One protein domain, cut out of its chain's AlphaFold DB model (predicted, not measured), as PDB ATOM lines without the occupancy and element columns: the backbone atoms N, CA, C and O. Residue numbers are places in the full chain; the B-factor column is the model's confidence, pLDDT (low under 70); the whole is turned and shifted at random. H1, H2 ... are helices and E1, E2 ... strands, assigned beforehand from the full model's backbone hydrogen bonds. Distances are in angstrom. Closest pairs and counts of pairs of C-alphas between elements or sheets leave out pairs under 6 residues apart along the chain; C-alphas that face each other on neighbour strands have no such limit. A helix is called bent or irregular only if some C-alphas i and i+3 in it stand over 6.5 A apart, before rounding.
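AT A GLANCE: This is residues 17 to 146 of the 187 residues of an uncharacterized protein of Magnetococcales bacterium (UniProt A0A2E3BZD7). The domain is an elongated, loose chain of parts: in the middle the hairpin E3 and E4 has H2 packed on it and the small hairpin E1 and E2 near one end of it, while H1 lies at one end of the long axis. H3 follows E4 with no residue between them, the chain turning sharply there, and reaches toward the other end of the long axis, and H4 folds back beside it, close but with little contact. The printed part has 130 residues with four named helices and four named strands in the order H1 H2 E1 E2 E3 E4 H3 H4, both two-stranded sheets antiparallel, and its class is mixed, helices and strands. It is loose, with a radius of gyration of the C-alphas of 17.6 A, and spans 60 by 32 by 24 A.

HOW THE PARTS SIT: Start at H1, residues 17 to 28, which is close to but not clearly touching H2, residues 37 to 49: their closest C-alphas, Val 26 and Ser 43, are 7.6 A apart, at a steep tilt of 56 degrees, opposite ways. H2 is irregular, with C-alphas 38 and 41 7.1 A apart. Next find the hairpin of E1, residues 55 to 57, and E2, residues 63 to 65, antiparallel at 147 degrees, where N 56 and O 64 are 2.9 A apart, within hydrogen-bond range. The hairpin of E3, residues 77 to 81, and E4, residues 98 to 102, is antiparallel at 142 degrees, with N 99 and O 80 within hydrogen-bond range at 2.8 A. The closest C-alphas of H2 and E4 are Val 44 and Arg 99, 5.7 A; those of E2 and E3 are Ile 64 and Trp 77, 6.0 A. H3, residues 103 to 120, is close to but not clearly touching H4, residues 131 to 144, with closest C-alphas Ile 112 and Val 136 at 7.8 A; they run opposite ways at a tilt of 36 degrees, only just steep. H1 and H4 have every O i to N i+4 pair within hydrogen-bond range, H2 has 7 of 9 and H3 13 of 14. Among the pairs that are apart are H2 and H3.

IN THESE COORDINATES: Find C-alpha 17 at (71.694, -5.098, 35.606), where H1 begins and runs 16.5 A. H2 is 19.7 A long, E3 12.8 A and E4 13.2 A. H3, 26.0 A, begins at C-alpha 103 at (40.632, 1.402, 23.797). H4, 19.8 A, ends at C-alpha 144 at (37.905, 16.060, 30.613).

THE WHOLE: The C-alphas farthest apart, Glu 17 and Lys 126, are 61.1 A apart. The printed part has no cut. The long links are E2 to E3, 11 residues, and E3 to E4, 16 residues. Residues 129 to 135, of which 131 to 135 belong to H4, stand free. Mean pLDDT of the printed part is 70.2; under 70 are residues 17 to 39, 85 to 89, 91 and 110 to 146.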
ATOM      1  N   GLU A  17      71.914  -4.108  36.658       46.34
ATOM      2  CA  GLU A  17      71.694  -5.098  35.606       46.34
ATOM      3  C   GLU A  17      70.330  -4.931  34.916       46.34
ATOM      4  O   GLU A  17      70.255  -4.870  33.688       46.34
ATOM      5  N   ASN A  18      69.252  -4.715  35.680       58.28
ATOM      6  CA  ASN A  18      67.920  -4.468  35.121       58.28
ATOM      7  C   ASN A  18      67.860  -3.153  34.331       58.28
ATOM      8  O   ASN A  18      67.211  -3.082  33.287       58.28
ATOM      9  N   LYS A  19      68.575  -2.114  34.780       55.88
ATOM     10  CA  LYS A  19      68.670  -0.842  34.042       55.88
ATOM     11  C   LYS A  19      69.422  -1.009  32.721       55.88
ATOM     12  O   LYS A  19      69.023  -0.420  31.716       55.88
ATOM     13  N   ASN A  20      70.492  -1.803  32.709       56.62
ATOM     14  CA  ASN A  20      71.283  -2.069  31.507       56.62
ATOM     15  C   ASN A  20      70.518  -2.932  30.498       56.62
ATOM     16  O   ASN A  20      70.536  -2.617  29.307       56.62
ATOM     17  N   ASN A  21      69.750  -3.912  30.972       57.09
ATOM     18  CA  ASN A  21      68.863  -4.712  30.129       57.09
ATOM     19  C   ASN A  21      67.770  -3.848  29.483       57.09
ATOM     20  O   ASN A  21      67.533  -3.947  28.281       57.09
ATOM     21  N   ILE A  22      67.170  -2.911  30.229       61.25
ATOM     22  CA  ILE A  22      66.205  -1.949  29.670       61.25
ATOM     23  C   ILE A  22      66.867  -1.050  28.615       61.25
ATOM     24  O   ILE A  22      66.298  -0.843  27.543       61.25
ATOM     25  N   LYS A  23      68.076  -0.532  28.875       57.47
ATOM     26  CA  LYS A  23      68.817   0.289  27.901       57.47
ATOM     27  C   LYS A  23      69.130  -0.483  26.619       57.47
ATOM     28  O   LYS A  23      68.955   0.076  25.538       57.47
ATOM     29  N   GLN A  24      69.554  -1.744  26.729       54.31
ATOM     30  CA  GLN A  24      69.801  -2.597  25.566       54.31
ATOM     31  C   GLN A  24      68.517  -2.837  24.774       54.31
ATOM     32  O   GLN A  24      68.527  -2.576  23.576       54.31
ATOM     33  N   ILE A  25      67.406  -3.199  25.425       56.03
ATOM     34  CA  ILE A  25      66.101  -3.408  24.768       56.03
ATOM     35  C   ILE A  25      65.631  -2.141  24.035       56.03
ATOM     36  O   ILE A  25      65.149  -2.217  22.903       56.03
ATOM     37  N   VAL A  26      65.802  -0.959  24.637       55.50
ATOM     38  CA  VAL A  26      65.468   0.334  24.006       55.50
ATOM     39  C   VAL A  26      66.384   0.640  22.811       55.50
ATOM     40  O   VAL A  26      65.953   1.265  21.842       55.50
ATOM     41  N   ALA A  27      67.643   0.199  22.837       52.41
ATOM     42  CA  ALA A  27      68.570   0.373  21.723       52.41
ATOM     43  C   ALA A  27      68.262  -0.576  20.550       52.41
ATOM     44  O   ALA A  27      68.242  -0.129  19.403       52.41
ATOM     45  N   THR A  28      67.952  -1.851  20.817       46.03
ATOM     46  CA  THR A  28      67.615  -2.840  19.770       46.03
ATOM     47  C   THR A  28      66.270  -2.541  19.112       46.03
ATOM     48  O   THR A  28      66.144  -2.630  17.892       46.03
ATOM     49  N   SER A  29      65.285  -2.076  19.885       47.97
ATOM     50  CA  SER A  29      63.964  -1.683  19.363       47.97
ATOM     51  C   SER A  29      63.995  -0.472  18.416       47.97
ATOM     52  O   SER A  29      63.059  -0.285  17.640       47.97
ATOM     53  N   ASN A  30      65.077   0.317  18.405       45.94
ATOM     54  CA  ASN A  30      65.268   1.396  17.430       45.94
ATOM     55  C   ASN A  30      65.880   0.929  16.092       45.94
ATOM     56  O   ASN A  30      65.759   1.660  15.110       45.94
ATOM     57  N   MET A  31      66.515  -0.251  16.024       40.75
ATOM     58  CA  MET A  31      67.140  -0.765  14.790       40.75
ATOM     59  C   MET A  31      66.240  -1.714  13.988       40.75
ATOM     60  O   MET A  31      66.348  -1.762  12.765       40.75
ATOM     61  N   GLU A  32      65.309  -2.424  14.626       43.25
ATOM     62  CA  GLU A  32      64.523  -3.487  13.979       43.25
ATOM     63  C   GLU A  32      63.056  -3.088  13.739       43.25
ATOM     64  O   GLU A  32      62.099  -3.810  14.001       43.25
ATOM     65  N   TYR A  33      62.858  -1.878  13.225       48.25
ATOM     66  CA  TYR A  33      61.540  -1.262  13.053       48.25
ATOM     67  C   TYR A  33      60.689  -1.876  11.911       48.25
ATOM     68  O   TYR A  33      59.557  -1.455  11.679       48.25
ATOM     69  N   LYS A  34      61.210  -2.860  11.161       41.25
ATOM     70  CA  LYS A  34      60.620  -3.301   9.882       41.25
ATOM     71  C   LYS A  34      59.881  -4.647   9.862       41.25
ATOM     72  O   LYS A  34      59.283  -4.911   8.825       41.25
ATOM     73  N   SER A  35      59.855  -5.483  10.910       38.88
ATOM     74  CA  SER A  35      59.316  -6.852  10.714       38.88
ATOM     75  C   SER A  35      58.477  -7.524  11.805       38.88
ATOM     76  O   SER A  35      57.926  -8.572  11.492       38.88
ATOM     77  N   ASN A  36      58.271  -7.004  13.024       41.66
ATOM     78  CA  ASN A  36      57.547  -7.799  14.037       41.66
ATOM     79  C   ASN A  36      56.566  -7.010  14.919       41.66
ATOM     80  O   ASN A  36      56.940  -6.296  15.847       41.66
ATOM     81  N   HIS A  37      55.268  -7.248  14.693       46.66
ATOM     82  CA  HIS A  37      54.127  -6.723  15.465       46.66
ATOM     83  C   HIS A  37      54.203  -7.045  16.977       46.66
ATOM     84  O   HIS A  37      53.582  -6.376  17.802       46.66
ATOM     85  N   LYS A  38      55.010  -8.046  17.357       47.62
ATOM     86  CA  LYS A  38      55.158  -8.554  18.728       47.62
ATOM     87  C   LYS A  38      55.999  -7.664  19.657       47.62
ATOM     88  O   LYS A  38      55.899  -7.857  20.855       47.62
ATOM     89  N   PHE A  39      56.766  -6.697  19.137       59.28
ATOM     90  CA  PHE A  39      57.592  -5.774  19.947       59.28
ATOM     91  C   PHE A  39      56.984  -4.370  20.116       59.28
ATOM     92  O   PHE A  39      57.538  -3.511  20.811       59.28
ATOM     93  N   TYR A  40      55.849  -4.107  19.462       78.81
ATOM     94  CA  TYR A  40      55.282  -2.762  19.366       78.81
ATOM     95  C   TYR A  40      54.599  -2.325  20.666       78.81
ATOM     96  O   TYR A  40      54.772  -1.192  21.113       78.81
ATOM     97  N   LYS A  41      53.858  -3.229  21.314       87.31
ATOM     98  CA  LYS A  41      53.107  -2.898  22.531       87.31
ATOM     99  C   LYS A  41      54.032  -2.697  23.734       87.31
ATOM    100  O   LYS A  41      53.829  -1.748  24.478       87.31
ATOM    101  N   GLU A  42      55.074  -3.511  23.899       88.38
ATOM    102  CA  GLU A  42      56.065  -3.403  24.978       88.38
ATOM    103  C   GLU A  42      56.803  -2.070  24.874       88.38
ATOM    104  O   GLU A  42      56.889  -1.325  25.849       88.38
ATOM    105  N   SER A  43      57.270  -1.734  23.667       87.81
ATOM    106  CA  SER A  43      57.986  -0.487  23.402       87.81
ATOM    107  C   SER A  43      57.105   0.729  23.674       87.81
ATOM    108  O   SER A  43      57.537   1.674  24.336       87.81
ATOM    109  N   VAL A  44      55.852   0.714  23.206       89.62
ATOM    110  CA  VAL A  44      54.901   1.810  23.443       89.62
ATOM    111  C   VAL A  44      54.519   1.909  24.919       89.62
ATOM    112  O   VAL A  44      54.445   3.021  25.445       89.62
ATOM    113  N   TRP A  45      54.313   0.781  25.600       90.31
ATOM    114  CA  TRP A  45      54.016   0.739  27.030       90.31
ATOM    115  C   TRP A  45      55.154   1.342  27.848       90.31
ATOM    116  O   TRP A  45      54.941   2.323  28.560       90.31
ATOM    117  N   LEU A  46      56.382   0.847  27.657       89.62
ATOM    118  CA  LEU A  46      57.571   1.369  28.328       89.62
ATOM    119  C   LEU A  46      57.818   2.835  27.993       89.62
ATOM    120  O   LEU A  46      58.155   3.625  28.869       89.62
ATOM    121  N   LYS A  47      57.620   3.244  26.741       88.88
ATOM    122  CA  LYS A  47      57.741   4.653  26.366       88.88
ATOM    123  C   LYS A  47      56.708   5.521  27.091       88.88
ATOM    124  O   LYS A  47      57.001   6.676  27.406       88.88
ATOM    125  N   THR A  48      55.504   5.000  27.316       85.06
ATOM    126  CA  THR A  48      54.399   5.745  27.935       85.06
ATOM    127  C   THR A  48      54.563   5.833  29.453       85.06
ATOM    128  O   THR A  48      54.425   6.925  30.000       85.06
ATOM    129  N   PHE A  49      54.901   4.726  30.119       86.50
ATOM    130  CA  PHE A  49      54.883   4.626  31.586       86.50
ATOM    131  C   PHE A  49      56.255   4.459  32.236       86.50
ATOM    132  O   PHE A  49      56.400   4.733  33.421       86.50
ATOM    133  N   ARG A  50      57.279   4.102  31.452       83.44
ATOM    134  CA  ARG A  50      58.668   3.876  31.893       83.44
ATOM    135  C   ARG A  50      58.845   2.728  32.886       83.44
ATOM    136  O   ARG A  50      59.897   2.633  33.508       83.44
ATOM    137  N   ASP A  51      57.861   1.843  32.982       80.00
ATOM    138  CA  ASP A  51      57.935   0.605  33.745       80.00
ATOM    139  C   ASP A  51      56.990  -0.466  33.146       80.00
ATOM    140  O   ASP A  51      56.319  -0.231  32.135       80.00
ATOM    141  N   PHE A  52      56.989  -1.659  33.745       73.94
ATOM    142  CA  PHE A  52      56.110  -2.783  33.397       73.94
ATOM    143  C   PHE A  52      55.075  -3.077  34.490       73.94
ATOM    144  O   PHE A  52      54.605  -4.211  34.608       73.94
ATOM    145  N   ASN A  53      54.717  -2.084  35.308       78.62
ATOM    146  CA  ASN A  53      53.618  -2.259  36.243       78.62
ATOM    147  C   ASN A  53      52.374  -2.698  35.466       78.62
ATOM    148  O   ASN A  53      52.115  -2.287  34.331       78.62
ATOM    149  N   THR A  54      51.607  -3.600  36.069       80.56
ATOM    150  CA  THR A  54      50.507  -4.271  35.373       80.56
ATOM    151  C   THR A  54      49.331  -3.340  35.098       80.56
ATOM    152  O   THR A  54      48.514  -3.662  34.238       80.56
ATOM    153  N   GLU A  55      49.258  -2.188  35.772       91.12
ATOM    154  CA  GLU A  55      48.168  -1.221  35.679       91.12
ATOM    155  C   GLU A  55      48.679   0.230  35.743       91.12
ATOM    156  O   GLU A  55      49.431   0.597  36.646       91.12
ATOM    157  N   HIS A  56      48.214   1.080  34.823       92.00
ATOM    158  CA  HIS A  56      48.481   2.521  34.824       92.00
ATOM    159  C   HIS A  56      47.243   3.336  34.494       92.00
ATOM    160  O   HIS A  56      46.250   2.828  33.980       92.00
ATOM    161  N   LYS A  57      47.330   4.644  34.744       90.00
ATOM    162  CA  LYS A  57      46.393   5.624  34.199       90.00
ATOM    163  C   LYS A  57      46.960   6.201  32.905       90.00
ATOM    164  O   LYS A  57      48.084   6.693  32.906       90.00
ATOM    165  N   ASP A  58      46.177   6.166  31.834       88.75
ATOM    166  CA  ASP A  58      46.507   6.838  30.579       88.75
ATOM    167  C   ASP A  58      46.484   8.375  30.721       88.75
ATOM    168  O   ASP A  58      46.157   8.931  31.775       88.75
ATOM    169  N   ASN A  59      46.803   9.087  29.634       81.19
ATOM    170  CA  ASN A  59      46.821  10.556  29.594       81.19
ATOM    171  C   ASN A  59      45.478  11.228  29.948       81.19
ATOM    172  O   ASN A  59      45.460  12.436  30.184       81.19
ATOM    173  N   TYR A  60      44.374  10.478  29.989       79.50
ATOM    174  CA  TYR A  60      43.029  10.954  30.324       79.50
ATOM    175  C   TYR A  60      42.530  10.381  31.657       79.50
ATOM    176  O   TYR A  60      41.336  10.435  31.970       79.50
ATOM    177  N   GLY A  61      43.438   9.822  32.459       84.69
ATOM    178  CA  GLY A  61      43.138   9.280  33.777       84.69
ATOM    179  C   GLY A  61      42.368   7.959  33.748       84.69
ATOM    180  O   GLY A  61      41.870   7.541  34.797       84.69
ATOM    181  N   LYS A  62      42.233   7.300  32.588       89.25
ATOM    182  CA  LYS A  62      41.585   5.986  32.490       89.25
ATOM    183  C   LYS A  62      42.579   4.896  32.834       89.25
ATOM    184  O   LYS A  62      43.714   4.907  32.379       89.25
ATOM    185  N   ILE A  63      42.123   3.948  33.640       92.19
ATOM    186  CA  ILE A  63      42.930   2.801  34.034       92.19
ATOM    187  C   ILE A  63      43.068   1.853  32.838       92.19
ATOM    188  O   ILE A  63      42.065   1.507  32.206       92.19
ATOM    189  N   ILE A  64      44.295   1.428  32.560       95.00
ATOM    190  CA  ILE A  64      44.638   0.432  31.550       95.00
ATOM    191  C   ILE A  64      45.602  -0.605  32.119       95.00
ATOM    192  O   ILE A  64      46.396  -0.289  33.004       95.00
ATOM    193  N   ARG A  65      45.547  -1.835  31.600       94.50
ATOM    194  CA  ARG A  65      46.415  -2.937  32.035       94.50
ATOM    195  C   ARG A  65      47.253  -3.482  30.903       94.50
ATOM    196  O   ARG A  65      46.711  -3.753  29.836       94.50
ATOM    197  N   PHE A  66      48.539  -3.728  31.147       92.00
ATOM    198  CA  PHE A  66      49.451  -4.210  30.103       92.00
ATOM    199  C   PHE A  66      48.913  -5.488  29.441       92.00
ATOM    200  O   PHE A  66      48.842  -5.585  28.215       92.00
ATOM    201  N   SER A  67      48.420  -6.418  30.268       92.12
ATOM    202  CA  SER A  67      47.821  -7.695  29.863       92.12
ATOM    203  C   SER A  67      46.574  -7.569  28.991       92.12
ATOM    204  O   SER A  67      46.181  -8.552  28.360       92.12
ATOM    205  N   ASP A  68      45.936  -6.401  28.971       93.94
ATOM    206  CA  ASP A  68      44.639  -6.175  28.335       93.94
ATOM    207  C   ASP A  68      44.770  -5.487  26.971       93.94
ATOM    208  O   ASP A  68      43.772  -5.058  26.394       93.94
ATOM    209  N   TYR A  69      45.986  -5.425  26.421       92.81
ATOM    210  CA  TYR A  69      46.237  -4.918  25.074       92.81
ATOM    211  C   TYR A  69      45.330  -5.597  24.035       92.81
ATOM    212  O   TYR A  69      45.328  -6.823  23.914       92.81
ATOM    213  N   GLY A  70      44.550  -4.802  23.297       89.88
ATOM    214  CA  GLY A  70      43.657  -5.260  22.226       89.88
ATOM    215  C   GLY A  70      42.397  -6.016  22.673       89.88
ATOM    216  O   GLY A  70      41.462  -6.149  21.880       89.88
ATOM    217  N   LYS A  71      42.303  -6.456  23.934       93.12
ATOM    218  CA  LYS A  71      41.165  -7.241  24.450       93.12
ATOM    219  C   LYS A  71      39.888  -6.406  24.576       93.12
ATOM    220  O   LYS A  71      39.933  -5.179  24.541       93.12
ATOM    221  N   ASP A  72      38.744  -7.049  24.768       92.88
ATOM    222  CA  ASP A  72      37.475  -6.372  25.073       92.88
ATOM    223  C   ASP A  72      37.202  -6.359  26.580       92.88
ATOM    224  O   ASP A  72      36.270  -6.975  27.087       92.88
ATOM    225  N   THR A  73      38.055  -5.648  27.322       93.56
ATOM    226  CA  THR A  73      37.902  -5.442  28.769       93.56
ATOM    227  C   THR A  73      37.787  -3.955  29.095       93.56
ATOM    228  O   THR A  73      38.204  -3.083  28.328       93.56
ATOM    229  N   LYS A  74      37.269  -3.641  30.289       92.62
ATOM    230  CA  LYS A  74      37.209  -2.265  30.816       92.62
ATOM    231  C   LYS A  74      38.586  -1.583  30.873       92.62
ATOM    232  O   LYS A  74      38.662  -0.362  30.743       92.62
ATOM    233  N   TYR A  75      39.649  -2.364  31.064       95.31
ATOM    234  CA  TYR A  75      41.033  -1.900  31.201       95.31
ATOM    235  C   TYR A  75      41.848  -2.070  29.914       95.31
ATOM    236  O   TYR A  75      43.073  -1.943  29.928       95.31
ATOM    237  N   SER A  76      41.170  -2.360  28.805       95.38
ATOM    238  CA  SER A  76      41.809  -2.531  27.513       95.38
ATOM    239  C   SER A  76      42.437  -1.245  27.013       95.38
ATOM    240  O   SER A  76      41.925  -0.136  27.219       95.38
ATOM    241  N   TRP A  77      43.540  -1.412  26.301       94.69
ATOM    242  CA  TRP A  77      44.255  -0.338  25.651       94.69
ATOM    243  C   TRP A  77      44.691  -0.734  24.248       94.69
ATOM    244  O   TRP A  77      44.837  -1.913  23.917       94.69
ATOM    245  N   GLU A  78      44.887   0.285  23.428       93.81
ATOM    246  CA  GLU A  78      45.402   0.197  22.069       93.81
ATOM    247  C   GLU A  78      46.561   1.194  21.919       93.81
ATOM    248  O   GLU A  78      46.772   2.076  22.761       93.81
ATOM    249  N   ILE A  79      47.337   1.026  20.852       91.44
ATOM    250  CA  ILE A  79      48.364   1.995  20.471       91.44
ATOM    251  C   ILE A  79      47.667   3.110  19.699       91.44
ATOM    252  O   ILE A  79      46.915   2.842  18.767       91.44
ATOM    253  N   ASP A  80      47.925   4.347  20.102       89.00
ATOM    254  CA  ASP A  80      47.382   5.549  19.478       89.00
ATOM    255  C   ASP A  80      48.514   6.480  19.036       89.00
ATOM    256  O   ASP A  80      49.570   6.548  19.680       89.00
ATOM    257  N   HIS A  81      48.286   7.226  17.957       85.06
ATOM    258  CA  HIS A  81      49.204   8.261  17.510       85.06
ATOM    259  C   HIS A  81      48.887   9.588  18.208       85.06
ATOM    260  O   HIS A  81      47.798  10.140  18.092       85.06
ATOM    261  N   ILE A  82      49.875  10.162  18.897       80.31
ATOM    262  CA  ILE A  82      49.771  11.480  19.544       80.31
ATOM    263  C   ILE A  82      49.436  12.557  18.507       80.31
ATOM    264  O   ILE A  82      48.586  13.417  18.745       80.31
ATOM    265  N   LYS A  83      50.127  12.528  17.365       75.88
ATOM    266  CA  LYS A  83      49.765  13.284  16.169       75.88
ATOM    267  C   LYS A  83      49.039  12.350  15.206       75.88
ATOM    268  O   LYS A  83      49.632  11.320  14.884       75.88
ATOM    269  N   PRO A  84      47.843  12.711  14.714       71.62
ATOM    270  CA  PRO A  84      47.063  11.847  13.834       71.62
ATOM    271  C   PRO A  84      47.829  11.434  12.581       71.62
ATOM    272  O   PRO A  84      48.594  12.230  12.022       71.62
ATOM    273  N   GLU A  85      47.562  10.220  12.103       67.44
ATOM    274  CA  GLU A  85      48.178   9.705  10.880       67.44
ATOM    275  C   GLU A  85      47.882  10.581   9.656       67.44
ATOM    276  O   GLU A  85      48.766  10.855   8.845       67.44
ATOM    277  N   SER A  86      46.675  11.150   9.614       67.06
ATOM    278  CA  SER A  86      46.197  12.075   8.580       67.06
ATOM    279  C   SER A  86      47.031  13.351   8.410       67.06
ATOM    280  O   SER A  86      46.840  14.082   7.444       67.06
ATOM    281  N   THR A  87      47.978  13.636   9.310       59.97
ATOM    282  CA  THR A  87      48.871  14.799   9.192       59.97
ATOM    283  C   THR A  87      49.989  14.629   8.153       59.97
ATOM    284  O   THR A  87      50.758  15.571   7.959       59.97
ATOM    285  N   ASN A  88      50.109  13.461   7.498       60.28
ATOM    286  CA  ASN A  88      51.118  13.139   6.470       60.28
ATOM    287  C   ASN A  88      52.569  13.487   6.868       60.28
ATOM    288  O   ASN A  88      53.432  13.740   6.024       60.28
ATOM    289  N   GLN A  89      52.872  13.500   8.169       67.75
ATOM    290  CA  GLN A  89      54.220  13.796   8.647       67.75
ATOM    291  C   GLN A  89      55.155  12.612   8.385       67.75
ATOM    292  O   GLN A  89      54.832  11.455   8.655       67.75
ATOM    293  N   LYS A  90      56.372  12.906   7.920       71.00
ATOM    294  CA  LYS A  90      57.438  11.904   7.823       71.00
ATOM    295  C   LYS A  90      57.685  11.293   9.211       71.00
ATOM    296  O   LYS A  90      57.777  12.019  10.199       71.00
ATOM    297  N   ASN A  91      57.833   9.968   9.277       69.00
ATOM    298  CA  ASN A  91      58.044   9.199  10.514       69.00
ATOM    299  C   ASN A  91      56.846   9.176  11.481       69.00
ATOM    300  O   ASN A  91      57.035   9.081  12.693       69.00
ATOM    301  N   ILE A  92      55.618   9.234  10.963       71.75
ATOM    302  CA  ILE A  92      54.397   9.225  11.777       71.75
ATOM    303  C   ILE A  92      54.285   8.022  12.720       71.75
ATOM    304  O   ILE A  92      53.818   8.159  13.846       71.75
ATOM    305  N   ASN A  93      54.798   6.869  12.297       79.38
ATOM    306  CA  ASN A  93      54.756   5.634  13.070       79.38
ATOM    307  C   ASN A  93      55.901   5.530  14.106       79.38
ATOM    308  O   ASN A  93      55.941   4.580  14.879       79.38
ATOM    309  N   ASN A  94      56.817   6.509  14.170       83.94
ATOM    310  CA  ASN A  94      57.927   6.502  15.125       83.94
ATOM    311  C   ASN A  94      57.414   6.380  16.566       83.94
ATOM    312  O   ASN A  94      56.477   7.081  16.949       83.94
ATOM    313  N   LEU A  95      58.089   5.573  17.391       84.31
ATOM    314  CA  LEU A  95      57.759   5.346  18.801       84.31
ATOM    315  C   LEU A  95      57.512   6.641  19.599       84.31
ATOM    316  O   LEU A  95      56.661   6.682  20.488       84.31
ATOM    317  N   LYS A  96      58.202   7.738  19.259       83.81
ATOM    318  CA  LYS A  96      57.987   9.062  19.872       83.81
ATOM    319  C   LYS A  96      56.559   9.585  19.688       83.81
ATOM    320  O   LYS A  96      56.054  10.268  20.580       83.81
ATOM    321  N   ASN A  97      55.926   9.264  18.562       83.88
ATOM    322  CA  ASN A  97      54.560   9.651  18.227       83.88
ATOM    323  C   ASN A  97      53.508   8.642  18.704       83.88
ATOM    324  O   ASN A  97      52.323   8.918  18.588       83.88
ATOM    325  N   LEU A  98      53.902   7.500  19.259       87.75
ATOM    326  CA  LEU A  98      52.965   6.488  19.734       87.75
ATOM    327  C   LEU A  98      52.731   6.614  21.240       87.75
ATOM    328  O   LEU A  98      53.614   7.049  21.988       87.75
ATOM    329  N   ARG A  99      51.545   6.232  21.707       90.00
ATOM    330  CA  ARG A  99      51.195   6.154  23.131       90.00
ATOM    331  C   ARG A  99      50.244   4.993  23.406       90.00
ATOM    332  O   ARG A  99      49.491   4.589  22.525       90.00
ATOM    333  N   ALA A 100      50.268   4.490  24.636       92.88
ATOM    334  CA  ALA A 100      49.256   3.566  25.133       92.88
ATOM    335  C   ALA A 100      48.021   4.354  25.588       92.88
ATOM    336  O   ALA A 100      48.143   5.296  26.374       92.88
ATOM    337  N   LEU A 101      46.839   3.980  25.098       92.56
ATOM    338  CA  LEU A 101      45.601   4.696  25.392       92.56
ATOM    339  C   LEU A 101      44.434   3.733  25.612       92.56
ATOM    340  O   LEU A 101      44.341   2.718  24.923       92.56
ATOM    341  N   ASN A 102      43.521   4.041  26.540       94.75
ATOM    342  CA  ASN A 102      42.345   3.201  26.763       94.75
ATOM    343  C   ASN A 102      41.535   3.028  25.467       94.75
ATOM    344  O   ASN A 102      41.113   4.011  24.860       94.75
ATOM    345  N   LYS A 103      41.261   1.779  25.078       91.94
ATOM    346  CA  LYS A 103      40.632   1.402  23.797       91.94
ATOM    347  C   LYS A 103      39.294   2.101  23.563       91.94
ATOM    348  O   LYS A 103      39.043   2.689  22.512       91.94
ATOM    349  N   THR A 104      38.427   2.082  24.575       86.38
ATOM    350  CA  THR A 104      37.090   2.690  24.479       86.38
ATOM    351  C   THR A 104      37.179   4.207  24.341       86.38
ATOM    352  O   THR A 104      36.372   4.820  23.644       86.38
ATOM    353  N   PHE A 105      38.142   4.825  25.022       82.56
ATOM    354  CA  PHE A 105      38.364   6.263  24.939       82.56
ATOM    355  C   PHE A 105      39.002   6.660  23.604       82.56
ATOM    356  O   PHE A 105      38.540   7.605  22.971       82.56
ATOM    357  N   ASN A 106      39.988   5.894  23.138       83.88
ATOM    358  CA  ASN A 106      40.678   6.101  21.870       83.88
ATOM    359  C   ASN A 106      39.696   6.151  20.690       83.88
ATOM    360  O   ASN A 106      39.633   7.128  19.946       83.88
ATOM    361  N   ARG A 107      38.811   5.153  20.596       80.75
ATOM    362  CA  ARG A 107      37.780   5.086  19.546       80.75
ATOM    363  C   ARG A 107      36.828   6.287  19.559       80.75
ATOM    364  O   ARG A 107      36.387   6.740  18.506       80.75
ATOM    365  N   LYS A 108      36.530   6.844  20.740       78.06
ATOM    366  CA  LYS A 108      35.722   8.070  20.859       78.06
ATOM    367  C   LYS A 108      36.466   9.300  20.340       78.06
ATOM    368  O   LYS A 108      35.844  10.133  19.688       78.06
ATOM    369  N   LEU A 109      37.772   9.407  20.597       71.25
ATOM    370  CA  LEU A 109      38.593  10.505  20.077       71.25
ATOM    371  C   LEU A 109      38.692  10.472  18.550       71.25
ATOM    372  O   LEU A 109      38.541  11.521  17.928       71.25
ATOM    373  N   GLY A 110      38.877   9.289  17.954       67.31
ATOM    374  CA  GLY A 110      38.914   9.128  16.497       67.31
ATOM    375  C   GLY A 110      37.638   9.644  15.821       67.31
ATOM    376  O   GLY A 110      37.708  10.396  14.854       67.31
ATOM    377  N   ASN A 111      36.468   9.352  16.397       60.81
ATOM    378  CA  ASN A 111      35.195   9.879  15.897       60.81
ATOM    379  C   ASN A 111      35.123  11.414  15.967       60.81
ATOM    380  O   ASN A 111      34.645  12.051  15.031       60.81
ATOM    381  N   ILE A 112      35.615  12.021  17.052       65.62
ATOM    382  CA  ILE A 112      35.645  13.485  17.197       65.62
ATOM    383  C   ILE A 112      36.602  14.108  16.174       65.62
ATOM    384  O   ILE A 112      36.233  15.072  15.508       65.62
ATOM    385  N   GLN A 113      37.806  13.552  16.012       61.78
ATOM    386  CA  GLN A 113      38.790  14.043  15.043       61.78
ATOM    387  C   GLN A 113      38.283  13.930  13.603       61.78
ATOM    388  O   GLN A 113      38.377  14.902  12.860       61.78
ATOM    389  N   ASN A 114      37.675  12.804  13.229       56.56
ATOM    390  CA  ASN A 114      37.085  12.627  11.900       56.56
ATOM    391  C   ASN A 114      35.967  13.640  11.632       56.56
ATOM    392  O   ASN A 114      35.907  14.214  10.549       56.56
ATOM    393  N   ASN A 115      35.120  13.923  12.626       56.94
ATOM    394  CA  ASN A 115      34.082  14.946  12.497       56.94
ATOM    395  C   ASN A 115      34.669  16.354  12.296       56.94
ATOM    396  O   ASN A 115      34.120  17.134  11.523       56.94
ATOM    397  N   ILE A 116      35.787  16.675  12.958       59.28
ATOM    398  CA  ILE A 116      36.493  17.953  12.774       59.28
ATOM    399  C   ILE A 116      37.133  18.031  11.380       59.28
ATOM    400  O   ILE A 116      36.945  19.025  10.689       59.28
ATOM    401  N   ILE A 117      37.827  16.981  10.928       55.41
ATOM    402  CA  ILE A 117      38.491  16.948   9.611       55.41
ATOM    403  C   ILE A 117      37.466  17.029   8.470       55.41
ATOM    404  O   ILE A 117      37.627  17.816   7.539       55.41
ATOM    405  N   ASN A 118      36.381  16.254   8.547       50.75
ATOM    406  CA  ASN A 118      35.306  16.294   7.549       50.75
ATOM    407  C   ASN A 118      34.651  17.680   7.472       50.75
ATOM    408  O   ASN A 118      34.206  18.104   6.404       50.75
ATOM    409  N   TYR A 119      34.613  18.396   8.593       56.53
ATOM    410  CA  TYR A 119      34.147  19.770   8.639       56.53
ATOM    411  C   TYR A 119      35.137  20.751   7.989       56.53
ATOM    412  O   TYR A 119      34.728  21.535   7.135       56.53
ATOM    413  N   GLU A 120      36.428  20.692   8.336       51.28
ATOM    414  CA  GLU A 120      37.468  21.563   7.755       51.28
ATOM    415  C   GLU A 120      37.587  21.399   6.233       51.28
ATOM    416  O   GLU A 120      37.778  22.381   5.519       51.28
ATOM    417  N   ASN A 121      37.383  20.182   5.726       48.28
ATOM    418  CA  ASN A 121      37.409  19.885   4.292       48.28
ATOM    419  C   ASN A 121      36.115  20.271   3.552       48.28
ATOM    420  O   ASN A 121      35.965  19.952   2.374       48.28
ATOM    421  N   GLY A 122      35.149  20.912   4.223       49.44
ATOM    422  CA  GLY A 122      33.878  21.320   3.615       49.44
ATOM    423  C   GLY A 122      32.969  20.153   3.207       49.44
ATOM    424  O   GLY A 122      31.942  20.373   2.569       49.44
ATOM    425  N   LEU A 123      33.314  18.923   3.601       53.53
ATOM    426  CA  LEU A 123      32.547  17.707   3.309       53.53
ATOM    427  C   LEU A 123      31.269  17.626   4.161       53.53
ATOM    428  O   LEU A 123      30.350  16.877   3.839       53.53
ATOM    429  N   MET A 124      31.177  18.436   5.222       45.59
ATOM    430  CA  MET A 124      29.934  18.720   5.939       45.59
ATOM    431  C   MET A 124      29.407  20.102   5.524       45.59
ATOM    432  O   MET A 124      29.817  21.127   6.066       45.59
ATOM    433  N   GLY A 125      28.504  20.144   4.541       36.91
ATOM    434  CA  GLY A 125      27.900  21.390   4.059       36.91
ATOM    435  C   GLY A 125      27.227  22.192   5.183       36.91
ATOM    436  O   GLY A 125      26.424  21.632   5.918       36.91
ATOM    437  N   LYS A 126      27.555  23.496   5.266       47.12
ATOM    438  CA  LYS A 126      27.088  24.525   6.231       47.12
ATOM    439  C   LYS A 126      27.125  24.092   7.711       47.12
ATOM    440  O   LYS A 126      26.399  23.198   8.121       47.12
ATOM    441  N   PHE A 127      27.926  24.817   8.510       42.97
ATOM    442  CA  PHE A 127      28.056  24.768   9.982       42.97
ATOM    443  C   PHE A 127      27.043  23.860  10.702       42.97
ATOM    444  O   PHE A 127      25.834  24.121  10.639       42.97
ATOM    445  N   PRO A 128      27.486  22.840  11.457       46.59
ATOM    446  CA  PRO A 128      26.545  21.969  12.126       46.59
ATOM    447  C   PRO A 128      25.717  22.781  13.127       46.59
ATOM    448  O   PRO A 128      26.251  23.486  13.987       46.59
ATOM    449  N   LYS A 129      24.387  22.688  12.982       53.28
ATOM    450  CA  LYS A 129      23.386  23.326  13.851       53.28
ATOM    451  C   LYS A 129      23.827  23.192  15.315       53.28
ATOM    452  O   LYS A 129      24.236  22.102  15.707       53.28
ATOM    453  N   LYS A 130      23.679  24.258  16.119       51.41
ATOM    454  CA  LYS A 130      23.970  24.415  17.575       51.41
ATOM    455  C   LYS A 130      23.921  23.126  18.428       51.41
ATOM    456  O   LYS A 130      24.701  22.950  19.353       51.41
ATOM    457  N   LYS A 131      23.036  22.189  18.078       54.28
ATOM    458  CA  LYS A 131      22.922  20.829  18.623       54.28
ATOM    459  C   LYS A 131      24.209  19.983  18.546       54.28
ATOM    460  O   LYS A 131      24.505  19.299  19.518       54.28
ATOM    461  N   LEU A 132      24.976  20.018  17.450       52.97
ATOM    462  CA  LEU A 132      26.220  19.239  17.341       52.97
ATOM    463  C   LEU A 132      27.319  19.825  18.235       52.97
ATOM    464  O   LEU A 132      28.008  19.075  18.912       52.97
ATOM    465  N   TRP A 133      27.419  21.156  18.305       57.31
ATOM    466  CA  TRP A 133      28.325  21.847  19.229       57.31
ATOM    467  C   TRP A 133      28.014  21.521  20.684       57.31
ATOM    468  O   TRP A 133      28.922  21.204  21.441       57.31
ATOM    469  N   ASN A 134      26.733  21.485  21.052       60.88
ATOM    470  CA  ASN A 134      26.323  21.053  22.386       60.88
ATOM    471  C   ASN A 134      26.716  19.595  22.668       60.88
ATOM    472  O   ASN A 134      27.008  19.256  23.810       60.88
ATOM    473  N   ASN A 135      26.722  18.727  21.654       59.50
ATOM    474  CA  ASN A 135      27.164  17.342  21.812       59.50
ATOM    475  C   ASN A 135      28.686  17.258  21.958       59.50
ATOM    476  O   ASN A 135      29.151  16.586  22.868       59.50
ATOM    477  N   VAL A 136      29.449  18.007  21.154       58.16
ATOM    478  CA  VAL A 136      30.911  18.108  21.294       58.16
ATOM    479  C   VAL A 136      31.285  18.679  22.663       58.16
ATOM    480  O   VAL A 136      32.146  18.131  23.336       58.16
ATOM    481  N   GLU A 137      30.617  19.737  23.124       61.97
ATOM    482  CA  GLU A 137      30.857  20.330  24.442       61.97
ATOM    483  C   GLU A 137      30.507  19.355  25.573       61.97
ATOM    484  O   GLU A 137      31.298  19.190  26.501       61.97
ATOM    485  N   LYS A 138      29.381  18.636  25.473       64.12
ATOM    486  CA  LYS A 138      29.015  17.571  26.424       64.12
ATOM    487  C   LYS A 138      30.022  16.427  26.429       64.12
ATOM    488  O   LYS A 138      30.384  15.951  27.504       64.12
ATOM    489  N   ASP A 139      30.481  15.997  25.260       59.06
ATOM    490  CA  ASP A 139      31.484  14.947  25.137       59.06
ATOM    491  C   ASP A 139      32.807  15.415  25.741       59.06
ATOM    492  O   ASP A 139      33.386  14.702  26.550       59.06
ATOM    493  N   MET A 140      33.239  16.649  25.483       58.09
ATOM    494  CA  MET A 140      34.440  17.229  26.092       58.09
ATOM    495  C   MET A 140      34.309  17.369  27.616       58.09
ATOM    496  O   MET A 140      35.229  16.993  28.339       58.09
ATOM    497  N   ILE A 141      33.156  17.801  28.133       61.28
ATOM    498  CA  ILE A 141      32.886  17.829  29.580       61.28
ATOM    499  C   ILE A 141      32.958  16.417  30.168       61.28
ATOM    500  O   ILE A 141      33.561  16.213  31.217       61.28
ATOM    501  N   LYS A 142      32.405  15.415  29.483       56.28
ATOM    502  CA  LYS A 142      32.450  14.012  29.917       56.28
ATOM    503  C   LYS A 142      33.857  13.407  29.839       56.28
ATOM    504  O   LYS A 142      34.195  12.543  30.649       56.28
ATOM    505  N   LEU A 143      34.663  13.825  28.863       52.97
ATOM    506  CA  LEU A 143      36.023  13.331  28.632       52.97
ATOM    507  C   LEU A 143      37.030  13.970  29.600       52.97
ATOM    508  O   LEU A 143      37.884  13.260  30.124       52.97
ATOM    509  N   TYR A 144      36.913  15.275  29.863       53.62
ATOM    510  CA  TYR A 144      37.905  16.060  30.613       53.62
ATOM    511  C   TYR A 144      37.408  16.566  31.977       53.62
ATOM    512  O   TYR A 144      38.194  17.121  32.741       53.62
ATOM    513  N   GLY A 145      36.124  16.386  32.299       53.66
ATOM    514  CA  GLY A 145      35.521  16.828  33.560       53.66
ATOM    515  C   GLY A 145      35.387  18.346  33.697       53.66
ATOM    516  O   GLY A 145      35.287  18.849  34.811       53.66
ATOM    517  N   THR A 146      35.444  19.100  32.596       52.44
ATOM    518  CA  THR A 146      35.499  20.570  32.618       52.44
ATOM    519  C   THR A 146      34.877  21.165  31.357       52.44
ATOM    520  O   THR A 146      34.935  20.557  30.287       52.44
TER     521      THR A 146